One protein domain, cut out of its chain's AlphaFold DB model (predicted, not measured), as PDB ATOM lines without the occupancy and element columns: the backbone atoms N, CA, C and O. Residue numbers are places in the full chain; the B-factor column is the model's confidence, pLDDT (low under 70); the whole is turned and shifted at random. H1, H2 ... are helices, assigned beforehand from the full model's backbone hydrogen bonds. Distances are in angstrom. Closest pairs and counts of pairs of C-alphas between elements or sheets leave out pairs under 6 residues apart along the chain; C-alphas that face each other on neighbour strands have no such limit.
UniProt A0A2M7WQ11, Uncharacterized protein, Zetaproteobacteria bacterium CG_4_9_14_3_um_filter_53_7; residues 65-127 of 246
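AT A GLANCE: This is residues 65 to 127 of the 246 residues of an uncharacterized protein of Zetaproteobacteria bacterium CG_4_9_14_3_um_filter_53_7 (UniProt A0A2M7WQ11). A long straight helix, H1, sticks out as an arm with residues 65 to 85, and a lopsided helical hairpin of the short H2 and the longer H3 follows it. The 63 printed residues hold three named helices, H1, H2 and H3 in chain order, and no named strand: all helix. The whole is extended and flat, with a radius of gyration of the C-alphas of 17.3 A and spans of 55 by 32 by 12 A.

IN THESE COORDINATES: H1, residues 65 to 91, runs 38.0 A from C-alpha 65 at (281.982, 254.963, 269.574). H2 is residues 97 to 102. H3, residues 106 to 126, runs 29.4 A to C-alpha 126 at (260.408, 286.311, 293.152).

HOW THE PARTS SIT: H1 is apart from H2 and H3. H2 touches residues 106 to 113 of H3, the closest C-alphas being Trp 97 and Ala 109, 4.6 A apart. This hairpin has a shallow tilt of 26 degrees, opposite ways. In H1, H2 and H3 every O i to N i+4 pair is within hydrogen-bond range.

THE WHOLE: The C-alphas farthest apart, Trp 65 and Glu 107, are 54.9 A apart. The printed part has no cut, and both links are tight. Mean pLDDT of the printed part is 71.0; 32 residues are under 70, among them 81 to 98 and 119 to 127.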
ATOM      1  N   TRP A  65     282.413 255.115 268.179       89.00
ATOM      2  CA  TRP A  65     281.982 254.963 269.574       89.00
ATOM      3  C   TRP A  65     281.951 256.294 270.336       89.00
ATOM      4  O   TRP A  65     281.028 256.517 271.114       89.00
ATOM      5  N   ALA A  66     282.901 257.198 270.081       87.00
ATOM      6  CA  ALA A  66     282.889 258.537 270.671       87.00
ATOM      7  C   ALA A  66     281.679 259.366 270.203       87.00
ATOM      8  O   ALA A  66     281.042 260.031 271.017       87.00
ATOM      9  N   GLN A  67     281.316 259.280 268.918       85.50
ATOM     10  CA  GLN A  67     280.117 259.933 268.385       85.50
ATOM     11  C   GLN A  67     278.830 259.356 268.985       85.50
ATOM     12  O   GLN A  67     277.971 260.118 269.416       85.50
ATOM     13  N   MET A  68     278.717 258.027 269.081       90.94
ATOM     14  CA  MET A  68     277.558 257.386 269.712       90.94
ATOM     15  C   MET A  68     277.415 257.768 271.187       90.94
ATOM     16  O   MET A  68     276.307 258.053 271.629       90.94
ATOM     17  N   LEU A  69     278.522 257.833 271.934       91.62
ATOM     18  CA  LEU A  69     278.505 258.287 273.325       91.62
ATOM     19  C   LEU A  69     278.049 259.750 273.429       91.62
ATOM     20  O   LEU A  69     277.228 260.066 274.283       91.62
ATOM     21  N   GLY A  70     278.524 260.623 272.534       89.81
ATOM     22  CA  GLY A  70     278.089 262.021 272.468       89.81
ATOM     23  C   GLY A  70     276.585 262.166 272.220       89.81
ATOM     24  O   GLY A  70     275.923 262.930 272.920       89.81
ATOM     25  N   ILE A  71     276.027 261.384 271.289       90.06
ATOM     26  CA  ILE A  71     274.580 261.361 271.015       90.06
ATOM     27  C   ILE A  71     273.804 260.870 272.242       90.06
ATOM     28  O   ILE A  71     272.804 261.473 272.617       90.06
ATOM     29  N   LEU A  72     274.272 259.811 272.907       89.06
ATOM     30  CA  LEU A  72     273.613 259.254 274.093       89.06
ATOM     31  C   LEU A  72     273.593 260.247 275.263       89.06
ATOM     32  O   LEU A  72     272.565 260.396 275.922       89.06
ATOM     33  N   VAL A  73     274.701 260.960 275.487       88.38
ATOM     34  CA  VAL A  73     274.786 262.030 276.492       88.38
ATOM     35  C   VAL A  73     273.828 263.170 276.147       88.38
ATOM     36  O   VAL A  73     273.103 263.626 277.027       88.38
ATOM     37  N   PHE A  74     273.761 263.576 274.877       87.31
ATOM     38  CA  PHE A  74     272.837 264.614 274.418       87.31
ATOM     39  C   PHE A  74     271.363 264.206 274.591       87.31
ATOM     40  O   PHE A  74     270.561 264.967 275.132       87.31
ATOM     41  N   CYS A  75     270.994 262.979 274.214       86.25
ATOM     42  CA  CYS A  75     269.644 262.455 274.436       86.25
ATOM     43  C   CYS A  75     269.304 262.375 275.931       86.25
ATOM     44  O   CYS A  75     268.198 262.740 276.330       86.25
ATOM     45  N   GLY A  76     270.257 261.949 276.764       82.00
ATOM     46  CA  GLY A  76     270.105 261.926 278.218       82.00
ATOM     47  C   GLY A  76     269.891 263.321 278.809       82.00
ATOM     48  O   GLY A  76     269.002 263.496 279.639       82.00
ATOM     49  N   SER A  77     270.640 264.331 278.350       81.56
ATOM     50  CA  SER A  77     270.460 265.710 278.815       81.56
ATOM     51  C   SER A  77     269.115 266.291 278.392       81.56
ATOM     52  O   SER A  77     268.450 266.913 279.214       81.56
ATOM     53  N   VAL A  78     268.659 266.034 277.159       80.56
ATOM     54  CA  VAL A  78     267.330 266.476 276.704       80.56
ATOM     55  C   VAL A  78     266.230 265.816 277.540       80.56
ATOM     56  O   VAL A  78     265.349 266.506 278.052       80.56
ATOM     57  N   ALA A  79     266.313 264.504 277.780       73.69
ATOM     58  CA  ALA A  79     265.355 263.797 278.630       73.69
ATOM     59  C   ALA A  79     265.337 264.338 280.072       73.69
ATOM     60  O   ALA A  79     264.264 264.488 280.658       73.69
ATOM     61  N   LEU A  80     266.502 264.688 280.629       72.81
ATOM     62  CA  LEU A  80     266.609 265.332 281.940       72.81
ATOM     63  C   LEU A  80     265.994 266.736 281.948       72.81
ATOM     64  O   LEU A  80     265.313 267.075 282.911       72.81
ATOM     65  N   THR A  81     266.171 267.532 280.889       63.88
ATOM     66  CA  THR A  81     265.538 268.860 280.795       63.88
ATOM     67  C   THR A  81     264.019 268.769 280.693       63.88
ATOM     68  O   THR A  81     263.327 269.477 281.418       63.88
ATOM     69  N   ILE A  82     263.486 267.837 279.895       66.50
ATOM     70  CA  ILE A  82     262.040 267.585 279.806       66.50
ATOM     71  C   ILE A  82     261.505 267.138 281.170       66.50
ATOM     72  O   ILE A  82     260.525 267.691 281.656       66.50
ATOM     73  N   ARG A  83     262.198 266.213 281.847       66.12
ATOM     74  CA  ARG A  83     261.818 265.756 283.191       66.12
ATOM     75  C   ARG A  83     261.917 266.841 284.257       66.12
ATOM     76  O   ARG A  83     261.130 266.824 285.197       66.12
ATOM     77  N   ALA A  84     262.860 267.769 284.138       65.00
ATOM     78  CA  ALA A  84     262.971 268.909 285.037       65.00
ATOM     79  C   ALA A  84     261.826 269.907 284.817       65.00
ATOM     80  O   ALA A  84     261.274 270.397 285.796       65.00
ATOM     81  N   ILE A  85     261.427 270.146 283.563       60.44
ATOM     82  CA  ILE A  85     260.256 270.964 283.220       60.44
ATOM     83  C   ILE A  85     258.978 270.295 283.738       60.44
ATOM     84  O   ILE A  85     258.200 270.949 284.423       60.44
ATOM     85  N   GLU A  86     258.798 268.991 283.513       57.09
ATOM     86  CA  GLU A  86     257.680 268.214 284.070       57.09
ATOM     87  C   GLU A  86     257.668 268.238 285.605       57.09
ATOM     88  O   GLU A  86     256.631 268.443 286.221       57.09
ATOM     89  N   MET A  87     258.813 268.071 286.272       58.75
ATOM     90  CA  MET A  87     258.860 268.146 287.736       58.75
ATOM     91  C   MET A  87     258.652 269.566 288.270       58.75
ATOM     92  O   MET A  87     258.103 269.720 289.361       58.75
ATOM     93  N   ALA A  88     259.050 270.602 287.530       54.50
ATOM     94  CA  ALA A  88     258.779 271.994 287.879       54.50
ATOM     95  C   ALA A  88     257.287 272.341 287.716       54.50
ATOM     96  O   ALA A  88     256.719 273.032 288.567       54.50
ATOM     97  N   THR A  89     256.618 271.796 286.697       51.72
ATOM     98  CA  THR A  89     255.161 271.924 286.524       51.72
ATOM     99  C   THR A  89     254.375 271.060 287.520       51.72
ATOM    100  O   THR A  89     253.305 271.455 287.974       51.72
ATOM    101  N   ILE A  90     254.924 269.925 287.969       52.47
ATOM    102  CA  ILE A  90     254.344 269.111 289.052       52.47
ATOM    103  C   ILE A  90     254.523 269.786 290.424       52.47
ATOM    104  O   ILE A  90     253.595 269.778 291.232       52.47
ATOM    105  N   ARG A  91     255.670 270.428 290.700       47.84
ATOM    106  CA  ARG A  91     255.897 271.176 291.957       47.84
ATOM    107  C   ARG A  91     255.004 272.411 292.105       47.84
ATOM    108  O   ARG A  91     254.745 272.809 293.234       47.84
ATOM    109  N   SER A  92     254.510 272.975 291.003       44.59
ATOM    110  CA  SER A  92     253.510 274.057 290.984       44.59
ATOM    111  C   SER A  92     252.057 273.553 291.006       44.59
ATOM    112  O   SER A  92     251.125 274.333 290.837       44.59
ATOM    113  N   GLY A  93     251.844 272.257 291.265       49.34
ATOM    114  CA  GLY A  93     250.519 271.687 291.487       49.34
ATOM    115  C   GLY A  93     249.921 270.951 290.295       49.34
ATOM    116  O   GLY A  93     248.796 270.493 290.426       49.34
ATOM    117  N   GLY A  94     250.639 270.787 289.173       50.78
ATOM    118  CA  GLY A  94     250.317 269.791 288.144       50.78
ATOM    119  C   GLY A  94     248.850 269.756 287.723       50.78
ATOM    120  O   GLY A  94     248.278 268.672 287.626       50.78
ATOM    121  N   VAL A  95     248.215 270.917 287.534       55.84
ATOM    122  CA  VAL A  95     246.796 270.954 287.200       55.84
ATOM    123  C   VAL A  95     246.599 271.222 285.707       55.84
ATOM    124  O   VAL A  95     246.692 272.378 285.285       55.84
ATOM    125  N   PRO A  96     246.312 270.196 284.881       64.81
ATOM    126  CA  PRO A  96     245.977 270.397 283.478       64.81
ATOM    127  C   PRO A  96     244.571 271.003 283.399       64.81
ATOM    128  O   PRO A  96     243.568 270.311 283.252       64.81
ATOM    129  N   TRP A  97     244.478 272.324 283.533       66.81
ATOM    130  CA  TRP A  97     243.237 273.077 283.319       66.81
ATOM    131  C   TRP A  97     242.672 272.850 281.906       66.81
ATOM    132  O   TRP A  97     241.460 272.905 281.710       66.81
ATOM    133  N   SER A  98     243.532 272.508 280.939       67.56
ATOM    134  CA  SER A  98     243.150 272.090 279.588       67.56
ATOM    135  C   SER A  98     242.264 270.841 279.572       67.56
ATOM    136  O   SER A  98     241.353 270.751 278.754       67.56
ATOM    137  N   GLU A  99     242.464 269.901 280.497       74.69
ATOM    138  CA  GLU A  99     241.615 268.716 280.613       74.69
ATOM    139  C   GLU A  99     240.207 269.102 281.079       74.69
ATOM    140  O   GLU A  99     239.216 268.600 280.555       74.69
ATOM    141  N   ASP A 100     240.087 270.048 282.010       77.19
ATOM    142  CA  ASP A 100     238.785 270.555 282.451       77.19
ATOM    143  C   ASP A 100     238.054 271.343 281.357       77.19
ATOM    144  O   ASP A 100     236.830 271.238 281.265       77.19
ATOM    145  N   LEU A 101     238.783 272.047 280.482       69.06
ATOM    146  CA  LEU A 101     238.202 272.696 279.301       69.06
ATOM    147  C   LEU A 101     237.587 271.694 278.324       69.06
ATOM    148  O   LEU A 101     236.459 271.898 277.879       69.06
ATOM    149  N   VAL A 102     238.291 270.597 278.026       78.12
ATOM    150  CA  VAL A 102     237.799 269.546 277.116       78.12
ATOM    151  C   VAL A 102     236.499 268.916 277.632       78.12
ATOM    152  O   VAL A 102     235.643 268.525 276.845       78.12
ATOM    153  N   HIS A 103     236.314 268.868 278.952       89.75
ATOM    154  CA  HIS A 103     235.121 268.305 279.586       89.75
ATOM    155  C   HIS A 103     234.045 269.350 279.938       89.75
ATOM    156  O   HIS A 103     233.109 269.030 280.672       89.75
ATOM    157  N   GLY A 104     234.170 270.599 279.470       83.88
ATOM    158  CA  GLY A 104     233.190 271.666 279.717       83.88
ATOM    159  C   GLY A 104     233.126 272.159 281.170       83.88
ATOM    160  O   GLY A 104     232.158 272.807 281.565       83.88
ATOM    161  N   ARG A 105     234.141 271.868 281.992       90.00
ATOM    162  CA  ARG A 105     234.228 272.281 283.403       90.00
ATOM    163  C   ARG A 105     234.906 273.648 283.523       90.00
ATOM    164  O   ARG A 105     235.966 273.775 284.133       90.00
ATOM    165  N   PHE A 106     234.294 274.667 282.922       80.62
ATOM    166  CA  PHE A 106     234.899 275.994 282.747       80.62
ATOM    167  C   PHE A 106     235.275 276.694 284.060       80.62
ATOM    168  O   PHE A 106     236.345 277.285 284.139       80.62
ATOM    169  N   GLU A 107     234.442 276.589 285.100       82.19
ATOM    170  CA  GLU A 107     234.695 277.218 286.406       82.19
ATOM    171  C   GLU A 107     235.970 276.662 287.063       82.19
ATOM    172  O   GLU A 107     236.898 277.412 287.360       82.19
ATOM    173  N   ARG A 108     236.092 275.328 287.146       74.12
ATOM    174  CA  ARG A 108     237.318 274.658 287.617       74.12
ATOM    175  C   ARG A 108     238.528 274.968 286.746       74.12
ATOM    176  O   ARG A 108     239.616 275.165 287.278       74.12
ATOM    177  N   ALA A 109     238.366 274.979 285.423       69.19
ATOM    178  CA  ALA A 109     239.457 275.328 284.520       69.19
ATOM    179  C   ALA A 109     239.967 276.753 284.800       69.19
ATOM    180  O   ALA A 109     241.178 276.961 284.861       69.19
ATOM    181  N   GLY A 110     239.057 277.703 285.042       68.56
ATOM    182  CA  GLY A 110     239.374 279.081 285.414       68.56
ATOM    183  C   GLY A 110     240.113 279.193 286.749       68.56
ATOM    184  O   GLY A 110     241.145 279.859 286.817       68.56
ATOM    185  N   GLU A 111     239.657 278.493 287.790       77.06
ATOM    186  CA  GLU A 111     240.334 278.458 289.099       77.06
ATOM    187  C   GLU A 111     241.765 277.915 288.988       77.06
ATOM    188  O   GLU A 111     242.718 278.496 289.515       77.06
ATOM    189  N   LYS A 112     241.931 276.812 288.252       71.75
ATOM    190  CA  LYS A 112     243.223 276.150 288.048       71.75
ATOM    191  C   LYS A 112     244.170 277.004 287.209       71.75
ATOM    192  O   LYS A 112     245.344 277.121 287.554       71.75
ATOM    193  N   PHE A 113     243.661 277.642 286.155       72.25
ATOM    194  CA  PHE A 113     244.412 278.619 285.374       72.25
ATOM    195  C   PHE A 113     244.865 279.793 286.248       72.25
ATOM    196  O   PHE A 113     246.045 280.131 286.243       72.25
ATOM    197  N   SER A 114     243.963 280.370 287.049       72.44
ATOM    198  CA  SER A 114     244.292 281.493 287.933       72.44
ATOM    199  C   SER A 114     245.377 281.132 288.946       72.44
ATOM    200  O   SER A 114     246.237 281.966 289.221       72.44
ATOM    201  N   LEU A 115     245.354 279.917 289.504       72.50
ATOM    202  CA  LEU A 115     246.378 279.443 290.435       72.50
ATOM    203  C   LEU A 115     247.752 279.356 289.756       72.50
ATOM    204  O   LEU A 115     248.738 279.852 290.297       72.50
ATOM    205  N   VAL A 116     247.808 278.770 288.555       67.56
ATOM    206  CA  VAL A 116     249.047 278.640 287.771       67.56
ATOM    207  C   VAL A 116     249.563 280.008 287.328       67.56
ATOM    208  O   VAL A 116     250.749 280.281 287.477       67.56
ATOM    209  N   ALA A 117     248.687 280.890 286.843       64.00
ATOM    210  CA  ALA A 117     249.045 282.250 286.449       64.00
ATOM    211  C   ALA A 117     249.588 283.054 287.639       64.00
ATOM    212  O   ALA A 117     250.597 283.742 287.511       64.00
ATOM    213  N   LYS A 118     248.966 282.923 288.819       70.19
ATOM    214  CA  LYS A 118     249.437 283.574 290.044       70.19
ATOM    215  C   LYS A 118     250.793 283.028 290.491       70.19
ATOM    216  O   LYS A 118     251.674 283.821 290.794       70.19
ATOM    217  N   ALA A 119     250.995 281.711 290.454       66.88
ATOM    218  CA  ALA A 119     252.289 281.098 290.755       66.88
ATOM    219  C   ALA A 119     253.379 281.506 289.744       66.88
ATOM    220  O   ALA A 119     254.510 281.772 290.140       66.88
ATOM    221  N   ALA A 120     253.048 281.612 288.453       61.28
ATOM    222  CA  ALA A 120     253.956 282.096 287.413       61.28
ATOM    223  C   ALA A 120     254.314 283.577 287.601       61.28
ATOM    224  O   ALA A 120     255.484 283.944 287.484       61.28
ATOM    225  N   ALA A 121     253.336 284.416 287.953       62.19
ATOM    226  CA  ALA A 121     253.558 285.812 288.310       62.19
ATOM    227  C   ALA A 121     254.461 285.920 289.544       62.19
ATOM    228  O   ALA A 121     255.508 286.558 289.489       62.19
ATOM    229  N   GLU A 122     254.114 285.231 290.632       66.31
ATOM    230  CA  GLU A 122     254.917 285.192 291.856       66.31
ATOM    231  C   GLU A 122     256.337 284.694 291.577       66.31
ATOM    232  O   GLU A 122     257.284 285.318 292.039       66.31
ATOM    233  N   GLN A 123     256.527 283.651 290.766       64.31
ATOM    234  CA  GLN A 123     257.857 283.182 290.371       64.31
ATOM    235  C   GLN A 123     258.614 284.214 289.523       64.31
ATOM    236  O   GLN A 123     259.797 284.420 289.768       64.31
ATOM    237  N   THR A 124     257.951 284.892 288.581       60.50
ATOM    238  CA  THR A 124     258.542 285.957 287.745       60.50
ATOM    239  C   THR A 124     259.054 287.122 288.593       60.50
ATOM    240  O   THR A 124     260.138 287.657 288.336       60.50
ATOM    241  N   PHE A 125     258.291 287.492 289.624       60.72
ATOM    242  CA  PHE A 125     258.630 288.584 290.536       60.72
ATOM    243  C   PHE A 125     259.525 288.149 291.712       60.72
ATOM    244  O   PHE A 125     260.211 288.996 292.270       60.72
ATOM    245  N   SER A 126     259.568 286.857 292.064       57.28
ATOM    246  CA  SER A 126     260.408 286.311 293.152       57.28
ATOM    247  C   SER A 126     261.733 285.717 292.670       57.28
ATOM    248  O   SER A 126     262.631 285.501 293.483       57.28
ATOM    249  N   SER A 127     261.905 285.441 291.369       55.84
ATOM    250  CA  SER A 127     263.207 285.114 290.768       55.84
ATOM    251  C   SER A 127     264.066 286.381 290.657       55.84
ATOM    252  O   SER A 127     264.430 286.832 289.571       55.84
TER     253      SER A 127